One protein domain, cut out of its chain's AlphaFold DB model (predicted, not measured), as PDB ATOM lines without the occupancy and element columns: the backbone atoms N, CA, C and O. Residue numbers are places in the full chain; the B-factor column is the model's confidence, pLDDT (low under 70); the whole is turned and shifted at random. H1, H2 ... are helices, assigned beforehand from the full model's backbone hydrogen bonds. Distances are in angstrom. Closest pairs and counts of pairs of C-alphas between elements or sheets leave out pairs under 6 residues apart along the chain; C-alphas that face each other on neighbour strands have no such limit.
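This is residues 44 to 153 of the 153 residues of the protein "Hypothetical protein" of Rotaria sordida (UniProt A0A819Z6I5). H1 crosses the middle of very long H3, and shorter H2 folds back beside H3's first part as a helical hairpin. Residues 44 to 52 of H1 stick out, and so do residues 126 to 153, of which 126 to 152 belong to H3. The printed part has 110 residues with three named helices, H1, H2, H3, all helix, extended, radius of gyration of the C-alphas 22.3 A, spans 84 by 35 by 16 A.

H1, residues 44 to 70, touches H3, residues 101 to 152, with residues 57 to 65 alone, at a steep tilt of 49 degrees; the closest C-alphas, Ala 61 and Met 121, are 5.6 A apart. H1 and H2, residues 78 to 96, only just touch, with 3 pairs of C-alphas within 8 A, the closest Ser 60 and Phe 79, 6.8 A. The hairpin H2 and H3 runs opposite ways at a shallow tilt of 18 degrees; the C-alphas of Ile 87 and Ile 107 are closest, 5.8 A. Each helix has every O i to N i+4 pair within hydrogen-bond range.

From first to last C-alpha, H1 measures 38.0 A from (200.954, 104.388, 129.901), H2 27.2 A, and H3 77.7 A to (205.645, 169.636, 115.921).

The printed part has no cut; pLDDT is under 70 at residues 44, 73, 98 to 99 and 153.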
ATOM      1  N   TYR A  44     200.439 103.607 131.028       60.50
ATOM      2  CA  TYR A  44     200.954 104.388 129.901       60.50
ATOM      3  C   TYR A  44     199.876 104.705 128.848       60.50
ATOM      4  O   TYR A  44     199.645 105.867 128.535       60.50
ATOM      5  N   ARG A  45     199.130 103.688 128.396       72.00
ATOM      6  CA  ARG A  45     198.021 103.857 127.441       72.00
ATOM      7  C   ARG A  45     196.869 104.686 128.006       72.00
ATOM      8  O   ARG A  45     196.206 105.380 127.243       72.00
ATOM      9  N   LEU A  46     196.616 104.624 129.316       73.69
ATOM     10  CA  LEU A  46     195.576 105.440 129.953       73.69
ATOM     11  C   LEU A  46     195.935 106.931 129.892       73.69
ATOM     12  O   LEU A  46     195.106 107.744 129.497       73.69
ATOM     13  N   ASN A  47     197.181 107.275 130.227       77.19
ATOM     14  CA  ASN A  47     197.656 108.657 130.181       77.19
ATOM     15  C   ASN A  47     197.664 109.213 128.753       77.19
ATOM     16  O   ASN A  47     197.212 110.334 128.547       77.19
ATOM     17  N   GLU A  48     198.115 108.428 127.770       81.38
ATOM     18  CA  GLU A  48     198.056 108.821 126.354       81.38
ATOM     19  C   GLU A  48     196.619 109.036 125.872       81.38
ATOM     20  O   GLU A  48     196.336 110.004 125.171       81.38
ATOM     21  N   THR A  49     195.696 108.156 126.272       79.31
ATOM     22  CA  THR A  49     194.282 108.275 125.893       79.31
ATOM     23  C   THR A  49     193.661 109.536 126.489       79.31
ATOM     24  O   THR A  49     192.967 110.259 125.779       79.31
ATOM     25  N   ASN A  50     193.948 109.837 127.759       81.56
ATOM     26  CA  ASN A  50     193.466 111.053 128.416       81.56
ATOM     27  C   ASN A  50     194.064 112.319 127.790       81.56
ATOM     28  O   ASN A  50     193.338 113.273 127.539       81.56
ATOM     29  N   ASP A  51     195.366 112.331 127.493       85.81
ATOM     30  CA  ASP A  51     196.011 113.459 126.810       85.81
ATOM     31  C   ASP A  51     195.401 113.689 125.418       85.81
ATOM     32  O   ASP A  51     195.096 114.819 125.041       85.81
ATOM     33  N   MET A  52     195.143 112.615 124.668       85.75
ATOM     34  CA  MET A  52     194.508 112.720 123.356       85.75
ATOM     35  C   MET A  52     193.057 113.208 123.449       85.75
ATOM     36  O   MET A  52     192.658 114.060 122.655       85.75
ATOM     37  N   LEU A  53     192.294 112.730 124.436       84.50
ATOM     38  CA  LEU A  53     190.939 113.210 124.712       84.50
ATOM     39  C   LEU A  53     190.942 114.713 125.022       84.50
ATOM     40  O   LEU A  53     190.178 115.459 124.411       84.50
ATOM     41  N   ASN A  54     191.855 115.152 125.894       85.62
ATOM     42  CA  ASN A  54     192.021 116.556 126.269       85.62
ATOM     43  C   ASN A  54     192.309 117.437 125.061       85.62
ATOM     44  O   ASN A  54     191.633 118.439 124.830       85.62
ATOM     45  N   ARG A  55     193.270 117.028 124.230       87.31
ATOM     46  CA  ARG A  55     193.588 117.744 122.990       87.31
ATOM     47  C   ARG A  55     192.389 117.821 122.055       87.31
ATOM     48  O   ARG A  55     192.171 118.864 121.448       87.31
ATOM     49  N   MET A  56     191.620 116.740 121.940       86.62
ATOM     50  CA  MET A  56     190.481 116.679 121.033       86.62
ATOM     51  C   MET A  56     189.376 117.655 121.441       86.62
ATOM     52  O   MET A  56     188.930 118.437 120.600       86.62
ATOM     53  N   TYR A  57     188.941 117.651 122.706       86.19
ATOM     54  CA  TYR A  57     187.872 118.561 123.122       86.19
ATOM     55  C   TYR A  57     188.367 120.014 123.232       86.19
ATOM     56  O   TYR A  57     187.596 120.926 122.948       86.19
ATOM     57  N   PHE A  58     189.651 120.258 123.529       87.81
ATOM     58  CA  PHE A  58     190.238 121.603 123.449       87.81
ATOM     59  C   PHE A  58     190.252 122.153 122.023       87.81
ATOM     60  O   PHE A  58     189.780 123.265 121.798       87.81
ATOM     61  N   ALA A  59     190.749 121.373 121.060       86.62
ATOM     62  CA  ALA A  59     190.744 121.772 119.655       86.62
ATOM     63  C   ALA A  59     189.312 121.984 119.143       86.62
ATOM     64  O   ALA A  59     189.051 122.927 118.401       86.62
ATOM     65  N   SER A  60     188.376 121.139 119.586       86.12
ATOM     66  CA  SER A  60     186.957 121.282 119.248       86.12
ATOM     67  C   SER A  60     186.374 122.582 119.801       86.12
ATOM     68  O   SER A  60     185.659 123.258 119.077       86.12
ATOM     69  N   ALA A  61     186.719 122.975 121.033       85.75
ATOM     70  CA  ALA A  61     186.248 124.227 121.625       85.75
ATOM     71  C   ALA A  61     186.767 125.447 120.851       85.75
ATOM     72  O   ALA A  61     185.998 126.337 120.499       85.75
ATOM     73  N   GLU A  62     188.061 125.475 120.525       86.94
ATOM     74  CA  GLU A  62     188.641 126.560 119.725       86.94
ATOM     75  C   GLU A  62     187.994 126.646 118.337       86.94
ATOM     76  O   GLU A  62     187.635 127.732 117.876       86.94
ATOM     77  N   PHE A  63     187.773 125.499 117.692       85.44
ATOM     78  CA  PHE A  63     187.149 125.444 116.376       85.44
ATOM     79  C   PHE A  63     185.671 125.848 116.404       85.44
ATOM     80  O   PHE A  63     185.248 126.659 115.583       85.44
ATOM     81  N   SER A  64     184.887 125.345 117.360       83.19
ATOM     82  CA  SER A  64     183.485 125.735 117.542       83.19
ATOM     83  C   SER A  64     183.362 127.229 117.821       83.19
ATOM     84  O   SER A  64     182.531 127.895 117.205       83.19
ATOM     85  N   HIS A  65     184.219 127.782 118.686       85.62
ATOM     86  CA  HIS A  65     184.250 129.218 118.943       85.62
ATOM     87  C   HIS A  65     184.490 130.015 117.655       85.62
ATOM     88  O   HIS A  65     183.714 130.916 117.338       85.62
ATOM     89  N   PHE A  66     185.517 129.649 116.882       83.50
ATOM     90  CA  PHE A  66     185.811 130.276 115.594       83.50
ATOM     91  C   PHE A  66     184.615 130.200 114.632       83.50
ATOM     92  O   PHE A  66     184.223 131.206 114.039       83.50
ATOM     93  N   LEU A  67     183.998 129.024 114.488       79.19
ATOM     94  CA  LEU A  67     182.879 128.830 113.566       79.19
ATOM     95  C   LEU A  67     181.652 129.669 113.931       79.19
ATOM     96  O   LEU A  67     180.976 130.159 113.019       79.19
ATOM     97  N   ILE A  68     181.377 129.825 115.227       82.06
ATOM     98  CA  ILE A  68     180.215 130.554 115.744       82.06
ATOM     99  C   ILE A  68     180.455 132.064 115.710       82.06
ATOM    100  O   ILE A  68     179.589 132.815 115.258       82.06
ATOM    101  N   HIS A  69     181.616 132.517 116.183       79.06
ATOM    102  CA  HIS A  69     181.854 133.931 116.474       79.06
ATOM    103  C   HIS A  69     182.656 134.659 115.394       79.06
ATOM    104  O   HIS A  69     182.328 135.801 115.081       79.06
ATOM    105  N   ASP A  70     183.649 134.009 114.784       75.50
ATOM    106  CA  ASP A  70     184.549 134.671 113.831       75.50
ATOM    107  C   ASP A  70     184.080 134.463 112.390       75.50
ATOM    108  O   ASP A  70     183.929 135.410 111.619       75.50
ATOM    109  N   ALA A  71     183.794 133.212 112.025       74.69
ATOM    110  CA  ALA A  71     183.327 132.860 110.689       74.69
ATOM    111  C   ALA A  71     181.818 133.088 110.501       74.69
ATOM    112  O   ALA A  71     181.349 133.081 109.362       74.69
ATOM    113  N   CYS A  72     181.052 133.240 111.595       76.94
ATOM    114  CA  CYS A  72     179.579 133.294 111.599       76.94
ATOM    115  C   CYS A  72     178.926 132.171 110.763       76.94
ATOM    116  O   CYS A  72     177.868 132.349 110.156       76.94
ATOM    117  N   SER A  73     179.595 131.022 110.681       67.88
ATOM    118  CA  SER A  73     179.270 129.932 109.755       67.88
ATOM    119  C   SER A  73     178.182 129.005 110.294       67.88
ATOM    120  O   SER A  73     177.425 128.415 109.523       67.88
ATOM    121  N   THR A  74     178.071 128.909 111.619       74.75
ATOM    122  CA  THR A  74     177.027 128.165 112.326       74.75
ATOM    123  C   THR A  74     176.552 128.997 113.518       74.75
ATOM    124  O   THR A  74     177.266 129.868 114.006       74.75
ATOM    125  N   LYS A  75     175.325 128.752 113.990       77.75
ATOM    126  CA  LYS A  75     174.840 129.316 115.265       77.75
ATOM    127  C   LYS A  75     174.988 128.346 116.432       77.75
ATOM    128  O   LYS A  75     174.909 128.762 117.582       77.75
ATOM    129  N   ASP A  76     175.191 127.073 116.110       80.62
ATOM    130  CA  ASP A  76     175.155 125.973 117.057       80.62
ATOM    131  C   ASP A  76     176.515 125.286 117.135       80.62
ATOM    132  O   ASP A  76     177.181 125.057 116.115       80.62
ATOM    133  N   ASP A  77     176.876 124.903 118.355       86.31
ATOM    134  CA  ASP A  77     178.054 124.107 118.663       86.31
ATOM    135  C   ASP A  77     177.765 122.618 118.425       86.31
ATOM    136  O   ASP A  77     177.163 121.929 119.254       86.31
ATOM    137  N   GLN A  78     178.185 122.119 117.264       82.75
ATOM    138  CA  GLN A  78     177.933 120.734 116.854       82.75
ATOM    139  C   GLN A  78     178.621 119.714 117.767       82.75
ATOM    140  O   GLN A  78     178.083 118.626 117.983       82.75
ATOM    141  N   PHE A  79     179.780 120.061 118.334       85.25
ATOM    142  CA  PHE A  79     180.478 119.186 119.269       85.25
ATOM    143  C   PHE A  79     179.667 119.029 120.558       85.25
ATOM    144  O   PHE A  79     179.394 117.905 120.989       85.25
ATOM    145  N   MET A  80     179.213 120.146 121.133       90.56
ATOM    146  CA  MET A  80     178.385 120.132 122.340       90.56
ATOM    147  C   MET A  80     177.063 119.384 122.116       90.56
ATOM    148  O   MET A  80     176.665 118.572 122.952       90.56
ATOM    149  N   LEU A  81     176.405 119.596 120.971       86.69
ATOM    150  CA  LEU A  81     175.181 118.872 120.619       86.69
ATOM    151  C   LEU A  81     175.403 117.354 120.583       86.69
ATOM    152  O   LEU A  81     174.626 116.606 121.184       86.69
ATOM    153  N   GLY A  82     176.483 116.901 119.938       84.06
ATOM    154  CA  GLY A  82     176.853 115.486 119.899       84.06
ATOM    155  C   GLY A  82     177.131 114.917 121.292       84.06
ATOM    156  O   GLY A  82     176.635 113.843 121.641       84.06
ATOM    157  N   LEU A  83     177.855 115.660 122.133       88.69
ATOM    158  CA  LEU A  83     178.162 115.250 123.503       88.69
ATOM    159  C   LEU A  83     176.905 115.126 124.376       88.69
ATOM    160  O   LEU A  83     176.710 114.112 125.049       88.69
ATOM    161  N   MET A  84     176.007 116.111 124.317       90.19
ATOM    162  CA  MET A  84     174.721 116.066 125.017       90.19
ATOM    163  C   MET A  84     173.862 114.884 124.556       90.19
ATOM    164  O   MET A  84     173.210 114.226 125.375       90.19
ATOM    165  N   GLN A  85     173.865 114.590 123.253       88.25
ATOM    166  CA  GLN A  85     173.149 113.446 122.701       88.25
ATOM    167  C   GLN A  85     173.721 112.119 123.208       88.25
ATOM    168  O   GLN A  85     172.940 111.245 123.595       88.25
ATOM    169  N   MET A  86     175.049 111.975 123.272       86.25
ATOM    170  CA  MET A  86     175.696 110.796 123.860       86.25
ATOM    171  C   MET A  86     175.283 110.616 125.324       86.25
ATOM    172  O   MET A  86     174.740 109.572 125.679       86.25
ATOM    173  N   ILE A  87     175.417 111.653 126.158       89.69
ATOM    174  CA  ILE A  87     175.034 111.599 127.581       89.69
ATOM    175  C   ILE A  87     173.564 111.198 127.750       89.69
ATOM    176  O   ILE A  87     173.235 110.342 128.573       89.69
ATOM    177  N   ARG A  88     172.659 111.804 126.972       90.19
ATOM    178  CA  ARG A  88     171.224 111.488 127.020       90.19
ATOM    179  C   ARG A  88     170.957 110.028 126.660       90.19
ATOM    180  O   ARG A  88     170.166 109.366 127.329       90.19
ATOM    181  N   THR A  89     171.607 109.544 125.611       85.38
ATOM    182  CA  THR A  89     171.460 108.170 125.125       85.38
ATOM    183  C   THR A  89     171.922 107.168 126.183       85.38
ATOM    184  O   THR A  89     171.200 106.226 126.509       85.38
ATOM    185  N   GLU A  90     173.060 107.434 126.815       86.19
ATOM    186  CA  GLU A  90     173.596 106.609 127.896       86.19
ATOM    187  C   GLU A  90     172.712 106.622 129.154       86.19
ATOM    188  O   GLU A  90     172.497 105.584 129.795       86.19
ATOM    189  N   LYS A  91     172.124 107.777 129.494       89.44
ATOM    190  CA  LYS A  91     171.139 107.891 130.584       89.44
ATOM    191  C   LYS A  91     169.903 107.029 130.324       89.44
ATOM    192  O   LYS A  91     169.442 106.355 131.246       89.44
ATOM    193  N   ASN A  92     169.411 106.990 129.083       87.75
ATOM    194  CA  ASN A  92     168.291 106.126 128.701       87.75
ATOM    195  C   ASN A  92     168.647 104.640 128.864       87.75
ATOM    196  O   ASN A  92     167.884 103.894 129.477       87.75
ATOM    197  N   ILE A  93     169.841 104.225 128.419       83.62
ATOM    198  CA  ILE A  93     170.335 102.854 128.624       83.62
ATOM    199  C   ILE A  93     170.343 102.497 130.114       83.62
ATOM    200  O   ILE A  93     169.872 101.429 130.500       83.62
ATOM    201  N   CYS A  94     170.854 103.383 130.972       86.19
ATOM    202  CA  CYS A  94     170.912 103.138 132.413       86.19
ATOM    203  C   CYS A  94     169.528 103.038 133.068       86.19
ATOM    204  O   CYS A  94     169.380 102.312 134.055       86.19
ATOM    205  N   ALA A  95     168.534 103.761 132.543       86.00
ATOM    206  CA  ALA A  95     167.153 103.693 133.010       86.00
ATOM    207  C   ALA A  95     166.491 102.354 132.636       86.00
ATOM    208  O   ALA A  95     165.788 101.766 133.455       86.00
ATOM    209  N   GLU A  96     166.759 101.841 131.434       85.94
ATOM    210  CA  GLU A  96     166.196 100.577 130.941       85.94
ATOM    211  C   GLU A  96     166.952  99.336 131.444       85.94
ATOM    212  O   GLU A  96     166.370  98.262 131.617       85.94
ATOM    213  N   LYS A  97     168.266  99.457 131.672       80.19
ATOM    214  CA  LYS A  97     169.173  98.364 132.053       80.19
ATOM    215  C   LYS A  97     169.782  98.642 133.428       80.19
ATOM    216  O   LYS A  97     170.931  99.063 133.571       80.19
ATOM    217  N   GLN A  98     168.994  98.344 134.461       65.75
ATOM    218  CA  GLN A  98     169.227  98.711 135.867       65.75
ATOM    219  C   GLN A  98     170.600  98.297 136.444       65.75
ATOM    220  O   GLN A  98     171.083  98.923 137.388       65.75
ATOM    221  N   SER A  99     171.266  97.290 135.873       67.00
ATOM    222  CA  SER A  99     172.550  96.734 136.329       67.00
ATOM    223  C   SER A  99     173.799  97.302 135.631       67.00
ATOM    224  O   SER A  99     174.896  96.770 135.824       67.00
ATOM    225  N   SER A 100     173.690  98.384 134.846       75.25
ATOM    226  CA  SER A 100     174.850  98.898 134.105       75.25
ATOM    227  C   SER A 100     175.732  99.891 134.872       75.25
ATOM    228  O   SER A 100     175.676 101.106 134.686       75.25
ATOM    229  N   GLN A 101     176.598  99.371 135.742       79.94
ATOM    230  CA  GLN A 101     177.613 100.181 136.429       79.94
ATOM    231  C   GLN A 101     178.578 100.880 135.455       79.94
ATOM    232  O   GLN A 101     178.940 102.029 135.682       79.94
ATOM    233  N   MET A 102     178.965 100.213 134.366       77.00
ATOM    234  CA  MET A 102     179.909 100.770 133.392       77.00
ATOM    235  C   MET A 102     179.297 101.923 132.589       77.00
ATOM    236  O   MET A 102     179.965 102.930 132.396       77.00
ATOM    237  N   ASN A 103     178.020 101.839 132.191       82.12
ATOM    238  CA  ASN A 103     177.355 102.973 131.534       82.12
ATOM    239  C   ASN A 103     177.185 104.157 132.506       82.12
ATOM    240  O   ASN A 103     177.349 105.302 132.104       82.12
ATOM    241  N   ARG A 104     176.968 103.908 133.809       85.12
ATOM    242  CA  ARG A 104     176.988 104.980 134.824       85.12
ATOM    243  C   ARG A 104     178.354 105.657 134.951       85.12
ATOM    244  O   ARG A 104     178.412 106.875 135.077       85.12
ATOM    245  N   GLN A 105     179.439 104.883 134.905       84.56
ATOM    246  CA  GLN A 105     180.797 105.433 134.885       84.56
ATOM    247  C   GLN A 105     181.046 106.244 133.610       84.56
ATOM    248  O   GLN A 105     181.544 107.359 133.699       84.56
ATOM    249  N   LEU A 106     180.624 105.734 132.448       85.06
ATOM    250  CA  LEU A 106     180.719 106.454 131.180       85.06
ATOM    251  C   LEU A 106     179.981 107.798 131.228       85.06
ATOM    252  O   LEU A 106     180.563 108.805 130.850       85.06
ATOM    253  N   ILE A 107     178.745 107.838 131.740       89.62
ATOM    254  CA  ILE A 107     177.990 109.093 131.900       89.62
ATOM    255  C   ILE A 107     178.787 110.096 132.735       89.62
ATOM    256  O   ILE A 107     178.929 111.241 132.323       89.62
ATOM    257  N   SER A 108     179.339 109.661 133.871       90.56
ATOM    258  CA  SER A 108     180.137 110.534 134.735       90.56
ATOM    259  C   SER A 108     181.373 111.086 134.022       90.56
ATOM    260  O   SER A 108     181.713 112.244 134.232       90.56
ATOM    261  N   GLU A 109     182.069 110.292 133.208       87.06
ATOM    262  CA  GLU A 109     183.218 110.792 132.441       87.06
ATOM    263  C   GLU A 109     182.786 111.732 131.305       87.06
ATOM    264  O   GLU A 109     183.406 112.772 131.106       87.06
ATOM    265  N   LEU A 110     181.682 111.441 130.609       90.50
ATOM    266  CA  LEU A 110     181.136 112.333 129.579       90.50
ATOM    267  C   LEU A 110     180.688 113.684 130.161       90.50
ATOM    268  O   LEU A 110     180.919 114.722 129.549       90.50
ATOM    269  N   GLU A 111     180.084 113.689 131.352       93.81
ATOM    270  CA  GLU A 111     179.696 114.918 132.057       93.81
ATOM    271  C   GLU A 111     180.919 115.745 132.489       93.81
ATOM    272  O   GLU A 111     180.873 116.976 132.440       93.81
ATOM    273  N   LYS A 112     182.042 115.103 132.845       92.62
ATOM    274  CA  LYS A 112     183.310 115.819 133.084       92.62
ATOM    275  C   LYS A 112     183.834 116.467 131.809       92.62
ATOM    276  O   LYS A 112     184.147 117.652 131.835       92.62
ATOM    277  N   VAL A 113     183.862 115.728 130.696       91.88
ATOM    278  CA  VAL A 113     184.276 116.273 129.390       91.88
ATOM    279  C   VAL A 113     183.397 117.460 128.997       91.88
ATOM    280  O   VAL A 113     183.910 118.472 128.529       91.88
ATOM    281  N   GLN A 114     182.084 117.377 129.236       93.44
ATOM    282  CA  GLN A 114     181.165 118.490 128.994       93.44
ATOM    283  C   GLN A 114     181.568 119.725 129.803       93.44
ATOM    284  O   GLN A 114     181.682 120.818 129.251       93.44
ATOM    285  N   HIS A 115     181.814 119.549 131.100       94.44
ATOM    286  CA  HIS A 115     182.204 120.644 131.977       94.44
ATOM    287  C   HIS A 115     183.535 121.289 131.561       94.44
ATOM    288  O   HIS A 115     183.632 122.517 131.490       94.44
ATOM    289  N   GLU A 116     184.545 120.472 131.254       92.25
ATOM    290  CA  GLU A 116     185.867 120.932 130.814       92.25
ATOM    291  C   GLU A 116     185.788 121.685 129.482       92.25
ATOM    292  O   GLU A 116     186.396 122.745 129.321       92.25
ATOM    293  N   TYR A 117     184.976 121.193 128.547       91.69
ATOM    294  CA  TYR A 117     184.719 121.865 127.280       91.69
ATOM    295  C   TYR A 117     184.050 123.234 127.475       91.69
ATOM    296  O   TYR A 117     184.504 124.235 126.923       91.69
ATOM    297  N   GLU A 118     182.990 123.314 128.285       92.19
ATOM    298  CA  GLU A 118     182.310 124.583 128.573       92.19
ATOM    299  C   GLU A 118     183.241 125.587 129.258       92.19
ATOM    300  O   GLU A 118     183.190 126.788 128.977       92.19
ATOM    301  N   GLN A 119     184.095 125.112 130.170       92.56
ATOM    302  CA  GLN A 119     185.120 125.947 130.777       92.56
ATOM    303  C   GLN A 119     186.077 126.480 129.712       92.56
ATOM    304  O   GLN A 119     186.322 127.688 129.673       92.56
ATOM    305  N   ARG A 120     186.558 125.615 128.815       89.50
ATOM    306  CA  ARG A 120     187.463 126.022 127.742       89.50
ATOM    307  C   ARG A 120     186.823 127.048 126.809       89.50
ATOM    308  O   ARG A 120     187.466 128.040 126.483       89.50
ATOM    309  N   MET A 121     185.556 126.874 126.443       87.69
ATOM    310  CA  MET A 121     184.810 127.851 125.640       87.69
ATOM    311  C   MET A 121     184.770 129.235 126.301       87.69
ATOM    312  O   MET A 121     185.002 130.248 125.639       87.69
ATOM    313  N   ARG A 122     184.542 129.294 127.622       89.94
ATOM    314  CA  ARG A 122     184.589 130.558 128.379       89.94
ATOM    315  C   ARG A 122     185.987 131.177 128.385       89.94
ATOM    316  O   ARG A 122     186.112 132.394 128.268       89.94
ATOM    317  N   GLU A 123     187.030 130.362 128.520       89.88
ATOM    318  CA  GLU A 123     188.423 130.825 128.481       89.88
ATOM    319  C   GLU A 123     188.805 131.399 127.113       89.88
ATOM    320  O   GLU A 123     189.436 132.455 127.055       89.88
ATOM    321  N   VAL A 124     188.406 130.735 126.023       87.81
ATOM    322  CA  VAL A 124     188.652 131.200 124.649       87.81
ATOM    323  C   VAL A 124     187.975 132.551 124.421       87.81
ATOM    324  O   VAL A 124     188.653 133.511 124.053       87.81
ATOM    325  N   ALA A 125     186.687 132.666 124.755       85.31
ATOM    326  CA  ALA A 125     185.945 133.919 124.626       85.31
ATOM    327  C   ALA A 125     186.565 135.058 125.464       85.31
ATOM    328  O   ALA A 125     186.735 136.180 124.988       85.31
ATOM    329  N   SER A 126     186.959 134.766 126.709       87.31
ATOM    330  CA  SER A 126     187.608 135.738 127.600       87.31
ATOM    331  C   SER A 126     188.959 136.221 127.058       87.31
ATOM    332  O   SER A 126     189.237 137.423 127.034       87.31
ATOM    333  N   ASN A 127     189.793 135.300 126.568       85.75
ATOM    334  CA  ASN A 127     191.090 135.646 125.990       85.75
ATOM    335  C   ASN A 127     190.945 136.494 124.725       85.75
ATOM    336  O   ASN A 127     191.716 137.438 124.546       85.75
ATOM    337  N   GLN A 128     189.961 136.198 123.875       81.56
ATOM    338  CA  GLN A 128     189.718 136.969 122.659       81.56
ATOM    339  C   GLN A 128     189.275 138.403 122.967       81.56
ATOM    340  O   GLN A 128     189.807 139.340 122.373       81.56
ATOM    341  N   ASN A 129     188.400 138.595 123.960       81.19
ATOM    342  CA  ASN A 129     188.023 139.932 124.430       81.19
ATOM    343  C   ASN A 129     189.243 140.720 124.920       81.19
ATOM    344  O   ASN A 129     189.436 141.871 124.534       81.19
ATOM    345  N   ARG A 130     190.121 140.079 125.702       85.06
ATOM    346  CA  ARG A 130     191.342 140.723 126.203       85.06
ATOM    347  C   ARG A 130     192.291 141.134 125.073       85.06
ATOM    348  O   ARG A 130     192.879 142.209 125.134       85.06
ATOM    349  N   ILE A 131     192.451 140.291 124.051       82.50
ATOM    350  CA  ILE A 131     193.274 140.613 122.872       82.50
ATOM    351  C   ILE A 131     192.666 141.791 122.104       82.50
ATOM    352  O   ILE A 131     193.394 142.695 121.696       82.50
ATOM    353  N   HIS A 132     191.342 141.813 121.946       84.12
ATOM    354  CA  HIS A 132     190.641 142.902 121.271       84.12
ATOM    355  C   HIS A 132     190.828 144.245 121.994       84.12
ATOM    356  O   HIS A 132     191.201 145.234 121.364       84.12
ATOM    357  N   GLU A 133     190.666 144.273 123.319       87.62
ATOM    358  CA  GLU A 133     190.910 145.469 124.140       87.62
ATOM    359  C   GLU A 133     192.358 145.968 124.020       87.62
ATOM    360  O   GLU A 133     192.600 147.168 123.876       87.62
ATOM    361  N   GLN A 134     193.332 145.052 124.031       87.81
ATOM    362  CA  GLN A 134     194.744 145.397 123.854       87.81
ATOM    363  C   GLN A 134     195.028 145.993 122.471       87.81
ATOM    364  O   GLN A 134     195.779 146.963 122.373       87.81
ATOM    365  N   MET A 135     194.423 145.451 121.411       88.19
ATOM    366  CA  MET A 135     194.545 146.010 120.063       88.19
ATOM    367  C   MET A 135     193.985 147.432 119.977       88.19
ATOM    368  O   MET A 135     194.661 148.309 119.443       88.19
ATOM    369  N   LEU A 136     192.801 147.681 120.544       90.31
ATOM    370  CA  LEU A 136     192.195 149.016 120.552       90.31
ATOM    371  C   LEU A 136     193.088 150.038 121.268       90.31
ATOM    372  O   LEU A 136     193.330 151.122 120.737       90.31
ATOM    373  N   ALA A 137     193.647 149.675 122.425       92.00
ATOM    374  CA  ALA A 137     194.562 150.545 123.162       92.00
ATOM    375  C   ALA A 137     195.837 150.879 122.360       92.00
ATOM    376  O   ALA A 137     196.332 152.007 122.412       92.00
ATOM    377  N   ILE A 138     196.367 149.916 121.595       92.12
ATOM    378  CA  ILE A 138     197.522 150.139 120.712       92.12
ATOM    379  C   ILE A 138     197.157 151.099 119.575       92.12
ATOM    380  O   ILE A 138     197.916 152.030 119.304       92.12
ATOM    381  N   GLU A 139     196.006 150.909 118.927       92.56
ATOM    382  CA  GLU A 139     195.544 151.788 117.846       92.56
ATOM    383  C   GLU A 139     195.309 153.226 118.325       92.56
ATOM    384  O   GLU A 139     195.669 154.183 117.635       92.56
ATOM    385  N   GLU A 140     194.727 153.402 119.512       92.62
ATOM    386  CA  GLU A 140     194.551 154.720 120.127       92.62
ATOM    387  C   GLU A 140     195.894 155.378 120.449       92.62
ATOM    388  O   GLU A 140     196.108 156.542 120.098       92.62
ATOM    389  N   GLY A 141     196.831 154.624 121.031       92.19
ATOM    390  CA  GLY A 141     198.184 155.108 121.297       92.19
ATOM    391  C   GLY A 141     198.913 155.545 120.024       92.19
ATOM    392  O   GLY A 141     199.531 156.608 119.996       92.19
ATOM    393  N   GLN A 142     198.796 154.776 118.938       91.62
ATOM    394  CA  GLN A 142     199.378 155.132 117.640       91.62
ATOM    395  C   GLN A 142     198.771 156.420 117.069       91.62
ATOM    396  O   GLN A 142     199.514 157.288 116.607       91.62
ATOM    397  N   LYS A 143     197.443 156.584 117.142       92.75
ATOM    398  CA  LYS A 143     196.760 157.813 116.699       92.75
ATOM    399  C   LYS A 143     197.227 159.040 117.479       92.75
ATOM    400  O   LYS A 143     197.424 160.095 116.880       92.75
ATOM    401  N   GLU A 144     197.416 158.916 118.789       92.19
ATOM    402  CA  GLU A 144     197.878 160.026 119.625       92.19
ATOM    403  C   GLU A 144     199.330 160.415 119.308       92.19
ATOM    404  O   GLU A 144     199.633 161.597 119.145       92.19
ATOM    405  N   ILE A 145     200.214 159.429 119.113       91.62
ATOM    406  CA  ILE A 145     201.599 159.674 118.684       91.62
ATOM    407  C   ILE A 145     201.628 160.403 117.335       91.62
ATOM    408  O   ILE A 145     202.391 161.357 117.175       91.62
ATOM    409  N   MET A 146     200.794 159.993 116.371       89.94
ATOM    410  CA  MET A 146     200.707 160.656 115.066       89.94
ATOM    411  C   MET A 146     200.247 162.113 115.188       89.94
ATOM    412  O   MET A 146     200.891 162.994 114.620       89.94
ATOM    413  N   LYS A 147     199.209 162.395 115.987       90.19
ATOM    414  CA  LYS A 147     198.749 163.772 116.241       90.19
ATOM    415  C   LYS A 147     199.838 164.649 116.853       90.19
ATOM    416  O   LYS A 147     199.984 165.804 116.468       90.19
ATOM    417  N   GLN A 148     200.615 164.117 117.795       84.44
ATOM    418  CA  GLN A 148     201.717 164.865 118.403       84.44
ATOM    419  C   GLN A 148     202.811 165.211 117.383       84.44
ATOM    420  O   GLN A 148     203.364 166.306 117.439       84.44
ATOM    421  N   HIS A 149     203.092 164.321 116.427       79.75
ATOM    422  CA  HIS A 149     204.053 164.594 115.354       79.75
ATOM    423  C   HIS A 149     203.550 165.656 114.365       79.75
ATOM    424  O   HIS A 149     204.352 166.462 113.902       79.75
ATOM    425  N   GLU A 150     202.246 165.705 114.079       79.56
ATOM    426  CA  GLU A 150     201.644 166.736 113.216       79.56
ATOM    427  C   GLU A 150     201.674 168.142 113.834       79.56
ATOM    428  O   GLU A 150     201.671 169.124 113.104       79.56
ATOM    429  N   ILE A 151     201.714 168.257 115.165       77.12
ATOM    430  CA  ILE A 151     201.776 169.550 115.874       77.12
ATOM    431  C   ILE A 151     203.208 170.119 115.917       77.12
ATOM    432  O   ILE A 151     203.392 171.321 116.100       77.12
ATOM    433  N   ILE A 152     204.225 169.262 115.794       70.62
ATOM    434  CA  ILE A 152     205.645 169.636 115.921       70.62
ATOM    435  C   ILE A 152     206.259 170.075 114.573       70.62
ATOM    436  O   ILE A 152     207.321 170.703 114.569       70.62
ATOM    437  N   LEU A 153     205.599 169.778 113.447       54.81
ATOM    438  CA  LEU A 153     205.991 170.179 112.085       54.81
ATOM    439  C   LEU A 153     205.269 171.454 111.631       54.81
ATOM    440  O   LEU A 153     205.933 172.265 110.946       54.81
TER     441      LEU A 153